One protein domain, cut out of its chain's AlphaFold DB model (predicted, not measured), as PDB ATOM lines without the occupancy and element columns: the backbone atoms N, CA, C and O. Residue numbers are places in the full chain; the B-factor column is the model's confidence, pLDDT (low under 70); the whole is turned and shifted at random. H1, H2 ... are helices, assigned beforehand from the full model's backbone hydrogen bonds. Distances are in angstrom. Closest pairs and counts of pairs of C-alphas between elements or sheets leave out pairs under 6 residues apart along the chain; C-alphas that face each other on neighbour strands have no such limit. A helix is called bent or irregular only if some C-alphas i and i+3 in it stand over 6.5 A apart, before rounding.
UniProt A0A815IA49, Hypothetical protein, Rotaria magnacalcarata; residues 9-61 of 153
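AT A GLANCE: This is residues 9 to 61 of the 153 residues of the protein "Hypothetical protein" of Rotaria magnacalcarata (UniProt A0A815IA49). Two helices joined end to end make a wide, open, nearly flat V, with the corner at residues 35 to 37 and nothing packed between its arms. The first arm, H1, is itself bent partway along, and the second arm, H2, ends in a short tail, residues 57 to 61. The printed part has 53 residues with two named helices, H1 then H2, and no named strand; the class is all helix. It is extended, with a radius of gyration of the C-alphas of 19.6 A, and spans 59 by 29 by 6 A.

HOW THE PARTS SIT: Start at Pro 9, where H1, residues 9 to 34, begins. By its hydrogen bonds it was assigned as one helix, but it is bent: look at C-alphas 24 and 27, which are 6.8 A apart. Its arms, H1a, residues 9 to 24, and H1b, residues 27 to 34, stand at a steep tilt of 40 degrees. Three residues further on, after a tight link, comes H2, residues 38 to 56. H1b and H2 meet only through their link, and H1a and H2 are apart. In H1a and H2 every O i to N i+4 pair is within hydrogen-bond range; in H1b 3 of 4 are.

IN THESE COORDINATES: Find C-alpha 9 at (34.007, -62.827, 47.137); from there H1a runs 23.4 A to C-alpha 24. H1b runs 10.2 A from Pro 27 to Gln 34. Find C-alpha 38 at (28.343, -77.087, 90.012); from there H2 runs 26.7 A to C-alpha 56 at (42.317, -54.935, 95.364).

THE WHOLE: The two C-alphas farthest apart are those of Pro 9 and Leu 61, at 59.0 A. The printed part has no cut. In the B-factor column, find pLDDT under 70 at residues 9 to 11 and 30 to 36; the mean of the printed part is 81.7.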
ATOM      1  N   PRO A   9      34.855 -61.630  47.031       61.66
ATOM      2  CA  PRO A   9      34.007 -62.827  47.137       61.66
ATOM      3  C   PRO A   9      34.635 -63.911  48.028       61.66
ATOM      4  O   PRO A   9      33.941 -64.610  48.770       61.66
ATOM      5  N   LEU A  10      35.966 -64.010  48.013       61.38
ATOM      6  CA  LEU A  10      36.720 -64.942  48.847       61.38
ATOM      7  C   LEU A  10      36.597 -64.583  50.335       61.38
ATOM      8  O   LEU A  10      36.287 -65.435  51.158       61.38
ATOM      9  N   ARG A  11      36.717 -63.301  50.694       66.25
ATOM     10  CA  ARG A  11      36.552 -62.843  52.084       66.25
ATOM     11  C   ARG A  11      35.170 -63.168  52.670       66.25
ATOM     12  O   ARG A  11      35.084 -63.519  53.843       66.25
ATOM     13  N   ASN A  12      34.109 -63.093  51.864       72.69
ATOM     14  CA  ASN A  12      32.748 -63.383  52.322       72.69
ATOM     15  C   ASN A  12      32.498 -64.892  52.528       72.69
ATOM     16  O   ASN A  12      31.838 -65.298  53.483       72.69
ATOM     17  N   SER A  13      33.062 -65.738  51.659       73.94
ATOM     18  CA  SER A  13      32.922 -67.198  51.753       73.94
ATOM     19  C   SER A  13      33.731 -67.793  52.909       73.94
ATOM     20  O   SER A  13      33.187 -68.601  53.663       73.94
ATOM     21  N   TYR A  14      34.970 -67.344  53.134       78.19
ATOM     22  CA  TYR A  14      35.751 -67.768  54.303       78.19
ATOM     23  C   TYR A  14      35.100 -67.337  55.624       78.19
ATOM     24  O   TYR A  14      35.081 -68.120  56.569       78.19
ATOM     25  N   GLY A  15      34.498 -66.142  55.683       81.31
ATOM     26  CA  GLY A  15      33.742 -65.691  56.857       81.31
ATOM     27  C   GLY A  15      32.544 -66.592  57.181       81.31
ATOM     28  O   GLY A  15      32.370 -66.995  58.329       81.31
ATOM     29  N   LEU A  16      31.761 -66.979  56.166       79.19
ATOM     30  CA  LEU A  16      30.635 -67.913  56.316       79.19
ATOM     31  C   LEU A  16      31.078 -69.314  56.759       79.19
ATOM     32  O   LEU A  16      30.401 -69.942  57.572       79.19
ATOM     33  N   ILE A  17      32.201 -69.812  56.235       83.81
ATOM     34  CA  ILE A  17      32.762 -71.112  56.628       83.81
ATOM     35  C   ILE A  17      33.200 -71.055  58.094       83.81
ATOM     36  O   ILE A  17      32.721 -71.847  58.902       83.81
ATOM     37  N   VAL A  18      34.022 -70.074  58.478       85.31
ATOM     38  CA  VAL A  18      34.485 -69.921  59.867       85.31
ATOM     39  C   VAL A  18      33.309 -69.762  60.835       85.31
ATOM     40  O   VAL A  18      33.292 -70.429  61.867       85.31
ATOM     41  N   ALA A  19      32.286 -68.972  60.488       84.38
ATOM     42  CA  ALA A  19      31.093 -68.801  61.318       84.38
ATOM     43  C   ALA A  19      30.342 -70.123  61.568       84.38
ATOM     44  O   ALA A  19      29.945 -70.388  62.701       84.38
ATOM     45  N   ARG A  20      30.199 -70.986  60.550       82.88
ATOM     46  CA  ARG A  20      29.565 -72.311  60.699       82.88
ATOM     47  C   ARG A  20      30.406 -73.271  61.536       82.88
ATOM     48  O   ARG A  20      29.879 -73.964  62.402       82.88
ATOM     49  N   HIS A  21      31.714 -73.311  61.302       83.50
ATOM     50  CA  HIS A  21      32.608 -74.157  62.095       83.50
ATOM     51  C   HIS A  21      32.622 -73.727  63.569       83.50
ATOM     52  O   HIS A  21      32.617 -74.580  64.462       83.50
ATOM     53  N   LEU A  22      32.559 -72.419  63.832       86.44
ATOM     54  CA  LEU A  22      32.486 -71.879  65.182       86.44
ATOM     55  C   LEU A  22      31.122 -72.151  65.832       86.44
ATOM     56  O   LEU A  22      31.094 -72.531  66.993       86.44
ATOM     57  N   SER A  23      30.004 -72.057  65.099       82.38
ATOM     58  CA  SER A  23      28.674 -72.350  65.653       82.38
ATOM     59  C   SER A  23      28.481 -73.823  66.023       82.38
ATOM     60  O   SER A  23      27.815 -74.107  67.012       82.38
ATOM     61  N   LEU A  24      29.066 -74.764  65.269       83.50
ATOM     62  CA  LEU A  24      29.031 -76.190  65.630       83.50
ATOM     63  C   LEU A  24      29.974 -76.528  66.797       83.50
ATOM     64  O   LEU A  24      29.657 -77.391  67.610       83.50
ATOM     65  N   SER A  25      31.123 -75.855  66.891       81.12
ATOM     66  CA  SER A  25      32.141 -76.154  67.911       81.12
ATOM     67  C   SER A  25      31.927 -75.391  69.228       81.12
ATOM     68  O   SER A  25      32.392 -75.833  70.279       81.12
ATOM     69  N   ALA A  26      31.216 -74.257  69.202       81.00
ATOM     70  CA  ALA A  26      30.991 -73.403  70.369       81.00
ATOM     71  C   ALA A  26      30.212 -74.091  71.509       81.00
ATOM     72  O   ALA A  26      30.680 -74.005  72.646       81.00
ATOM     73  N   PRO A  27      29.113 -74.835  71.266       76.81
ATOM     74  CA  PRO A  27      28.387 -75.521  72.336       76.81
ATOM     75  C   PRO A  27      29.232 -76.591  73.042       76.81
ATOM     76  O   PRO A  27      29.111 -76.771  74.248       76.81
ATOM     77  N   LEU A  28      30.130 -77.270  72.314       74.44
ATOM     78  CA  LEU A  28      31.058 -78.270  72.865       74.44
ATOM     79  C   LEU A  28      32.179 -77.638  73.707       74.44
ATOM     80  O   LEU A  28      32.634 -78.223  74.690       74.44
ATOM     81  N   ALA A  29      32.634 -76.439  73.338       72.19
ATOM     82  CA  ALA A  29      33.601 -75.685  74.131       72.19
ATOM     83  C   ALA A  29      32.966 -75.118  75.416       72.19
ATOM     84  O   ALA A  29      33.585 -75.153  76.479       72.19
ATOM     85  N   GLN A  30      31.718 -74.652  75.330       69.44
ATOM     86  CA  GLN A  30      30.944 -74.153  76.470       69.44
ATOM     87  C   GLN A  30      30.518 -75.280  77.421       69.44
ATOM     88  O   GLN A  30      30.576 -75.111  78.639       69.44
ATOM     89  N   SER A  31      30.174 -76.462  76.900       62.94
ATOM     90  CA  SER A  31      29.815 -77.614  77.733       62.94
ATOM     91  C   SER A  31      31.003 -78.157  78.527       62.94
ATOM     92  O   SER A  31      30.823 -78.573  79.663       62.94
ATOM     93  N   LYS A  32      32.238 -78.070  78.010       61.66
ATOM     94  CA  LYS A  32      33.452 -78.393  78.786       61.66
ATOM     95  C   LYS A  32      33.655 -77.483  79.995       61.66
ATOM     96  O   LYS A  32      34.200 -77.935  80.995       61.66
ATOM     97  N   GLN A  33      33.218 -76.226  79.917       60.66
ATOM     98  CA  GLN A  33      33.219 -75.331  81.075       60.66
ATOM     99  C   GLN A  33      32.098 -75.680  82.061       60.66
ATOM    100  O   GLN A  33      32.277 -75.447  83.248       60.66
ATOM    101  N   GLN A  34      30.987 -76.265  81.594       59.56
ATOM    102  CA  GLN A  34      29.835 -76.690  82.406       59.56
ATOM    103  C   GLN A  34      29.916 -78.135  82.939       59.56
ATOM    104  O   GLN A  34      29.158 -78.485  83.835       59.56
ATOM    105  N   ALA A  35      30.813 -78.975  82.412       58.62
ATOM    106  CA  ALA A  35      30.940 -80.394  82.766       58.62
ATOM    107  C   ALA A  35      31.653 -80.652  84.108       58.62
ATOM    108  O   ALA A  35      31.736 -81.792  84.559       58.62
ATOM    109  N   THR A  36      32.186 -79.613  84.746       65.62
ATOM    110  CA  THR A  36      32.607 -79.661  86.150       65.62
ATOM    111  C   THR A  36      31.379 -79.532  87.040       65.62
ATOM    112  O   THR A  36      30.591 -78.612  86.834       65.62
ATOM    113  N   ASP A  37      31.246 -80.417  88.030       87.50
ATOM    114  CA  ASP A  37      30.202 -80.361  89.060       87.50
ATOM    115  C   ASP A  37      29.954 -78.906  89.523       87.50
ATOM    116  O   ASP A  37      30.922 -78.210  89.866       87.50
ATOM    117  N   PRO A  38      28.694 -78.423  89.536       88.94
ATOM    118  CA  PRO A  38      28.343 -77.087  90.012       88.94
ATOM    119  C   PRO A  38      28.990 -76.713  91.354       88.94
ATOM    120  O   PRO A  38      29.370 -75.559  91.558       88.94
ATOM    121  N   ILE A  39      29.186 -77.678  92.258       89.88
ATOM    122  CA  ILE A  39      29.837 -77.450  93.557       89.88
ATOM    123  C   ILE A  39      31.321 -77.099  93.381       89.88
ATOM    124  O   ILE A  39      31.827 -76.167  94.011       89.88
ATOM    125  N   GLN A  40      32.024 -77.795  92.490       91.00
ATOM    126  CA  GLN A  40      33.435 -77.529  92.205       91.00
ATOM    127  C   GLN A  40      33.615 -76.168  91.530       91.00
ATOM    128  O   GLN A  40      34.545 -75.431  91.858       91.00
ATOM    129  N   GLN A  41      32.700 -75.790  90.635       90.00
ATOM    130  CA  GLN A  41      32.706 -74.457  90.033       90.00
ATOM    131  C   GLN A  41      32.537 -73.360  91.080       90.00
ATOM    132  O   GLN A  41      33.294 -72.392  91.069       90.00
ATOM    133  N   LEU A  42      31.587 -73.517  92.007       93.12
ATOM    134  CA  LEU A  42      31.380 -72.562  93.095       93.12
ATOM    135  C   LEU A  42      32.632 -72.414  93.958       93.12
ATOM    136  O   LEU A  42      33.013 -71.291  94.286       93.12
ATOM    137  N   PHE A  43      33.304 -73.520  94.274       94.19
ATOM    138  CA  PHE A  43      34.545 -73.486  95.041       94.19
ATOM    139  C   PHE A  43      35.644 -72.691  94.327       94.19
ATOM    140  O   PHE A  43      36.222 -71.771  94.906       94.19
ATOM    141  N   VAL A  44      35.895 -72.988  93.049       94.69
ATOM    142  CA  VAL A  44      36.913 -72.266  92.275       94.69
ATOM    143  C   VAL A  44      36.525 -70.794  92.101       94.69
ATOM    144  O   VAL A  44      37.387 -69.921  92.192       94.69
ATOM    145  N   ASN A  45      35.241 -70.494  91.906       95.31
ATOM    146  CA  ASN A  45      34.756 -69.117  91.851       95.31
ATOM    147  C   ASN A  45      35.030 -68.384  93.166       95.31
ATOM    148  O   ASN A  45      35.535 -67.270  93.131       95.31
ATOM    149  N   LYS A  46      34.824 -69.027  94.321       96.38
ATOM    150  CA  LYS A  46      35.165 -68.417  95.611       96.38
ATOM    151  C   LYS A  46      36.654 -68.198  95.796       96.38
ATOM    152  O   LYS A  46      37.032 -67.126  96.254       96.38
ATOM    153  N   ILE A  47      37.505 -69.137  95.386       96.75
ATOM    154  CA  ILE A  47      38.960 -68.918  95.404       96.75
ATOM    155  C   ILE A  47      39.328 -67.668  94.598       96.75
ATOM    156  O   ILE A  47      40.102 -66.844  95.081       96.75
ATOM    157  N   ARG A  48      38.764 -67.509  93.395       96.19
ATOM    158  CA  ARG A  48      39.008 -66.329  92.553       96.19
ATOM    159  C   ARG A  48      38.502 -65.048  93.215       96.19
ATOM    160  O   ARG A  48      39.286 -64.116  93.347       96.19
ATOM    161  N   ASP A  49      37.265 -65.051  93.718       95.00
ATOM    162  CA  ASP A  49      36.670 -63.915  94.436       95.00
ATOM    163  C   ASP A  49      37.572 -63.451  95.598       95.00
ATOM    164  O   ASP A  49      37.808 -62.254  95.771       95.00
ATOM    165  N   TYR A  50      38.101 -64.389  96.395       94.88
ATOM    166  CA  TYR A  50      39.020 -64.072  97.493       94.88
ATOM    167  C   TYR A  50      40.347 -63.503  96.993       94.88
ATOM    168  O   TYR A  50      40.847 -62.537  97.567       94.88
ATOM    169  N   TYR A  51      40.908 -64.073  95.926       93.75
ATOM    170  CA  TYR A  51      42.173 -63.619  95.354       93.75
ATOM    171  C   TYR A  51      42.067 -62.197  94.790       93.75
ATOM    172  O   TYR A  51      42.973 -61.381  94.962       93.75
ATOM    173  N   ASP A  52      40.941 -61.875  94.157       93.19
ATOM    174  CA  ASP A  52      40.679 -60.543  93.619       93.19
ATOM    175  C   ASP A  52      40.459 -59.523  94.743       93.19
ATOM    176  O   ASP A  52      41.082 -58.460  94.729       93.19
ATOM    177  N   LYS A  53      39.678 -59.870  95.777       92.94
ATOM    178  CA  LYS A  53      39.519 -59.045  96.990       92.94
ATOM    179  C   LYS A  53      40.849 -58.785  97.700       92.94
ATOM    180  O   LYS A  53      41.109 -57.662  98.128       92.94
ATOM    181  N   GLN A  54      41.709 -59.800  97.791       89.69
ATOM    182  CA  GLN A  54      43.047 -59.669  98.365       89.69
ATOM    183  C   GLN A  54      43.898 -58.681  97.558       89.69
ATOM    184  O   GLN A  54      44.511 -57.792  98.138       89.69
ATOM    185  N   LYS A  55      43.923 -58.807  96.226       88.88
ATOM    186  CA  LYS A  55      44.712 -57.926  95.348       88.88
ATOM    187  C   LYS A  55      44.229 -56.482  95.330       88.88
ATOM    188  O   LYS A  55      45.044 -55.572  95.229       88.88
ATOM    189  N   GLN A  56      42.916 -56.272  95.373       86.81
ATOM    190  CA  GLN A  56      42.317 -54.935  95.364       86.81
ATOM    191  C   GLN A  56      42.608 -54.159  96.652       86.81
ATOM    192  O   GLN A  56      42.503 -52.935  96.681       86.81
ATOM    193  N   THR A  57      42.994 -54.865  97.709       83.12
ATOM    194  CA  THR A  57      43.203 -54.289  99.026       83.12
ATOM    195  C   THR A  57      44.684 -53.993  99.252       83.12
ATOM    196  O   THR A  57      45.472 -54.892  99.527       83.12
ATOM    197  N   THR A  58      45.073 -52.719  99.180       76.12
ATOM    198  CA  THR A  58      46.444 -52.265  99.494       76.12
ATOM    199  C   THR A  58      46.693 -52.091 100.993       76.12
ATOM    200  O   THR A  58      47.814 -52.274 101.453       76.12
ATOM    201  N   ASP A  59      45.646 -51.778 101.758       80.88
ATOM    202  CA  ASP A  59      45.686 -51.450 103.195       80.88
ATOM    203  C   ASP A  59      45.424 -52.674 104.103       80.88
ATOM    204  O   ASP A  59      45.098 -52.557 105.278       80.88
ATOM    205  N   GLY A  60      45.438 -53.885 103.536       84.25
ATOM    206  CA  GLY A  60      45.066 -55.139 104.215       84.25
ATOM    207  C   GLY A  60      43.582 -55.281 104.607       84.25
ATOM    208  O   GLY A  60      43.108 -56.397 104.818       84.25
ATOM    209  N   LEU A  61      42.823 -54.183 104.653       87.62
ATOM    210  CA  LEU A  61      41.405 -54.145 105.008       87.62
ATOM    211  C   LEU A  61      40.482 -54.241 103.777       87.62
ATOM    212  O   LEU A  61      40.230 -53.252 103.087       87.62
TER     213      LEU A  61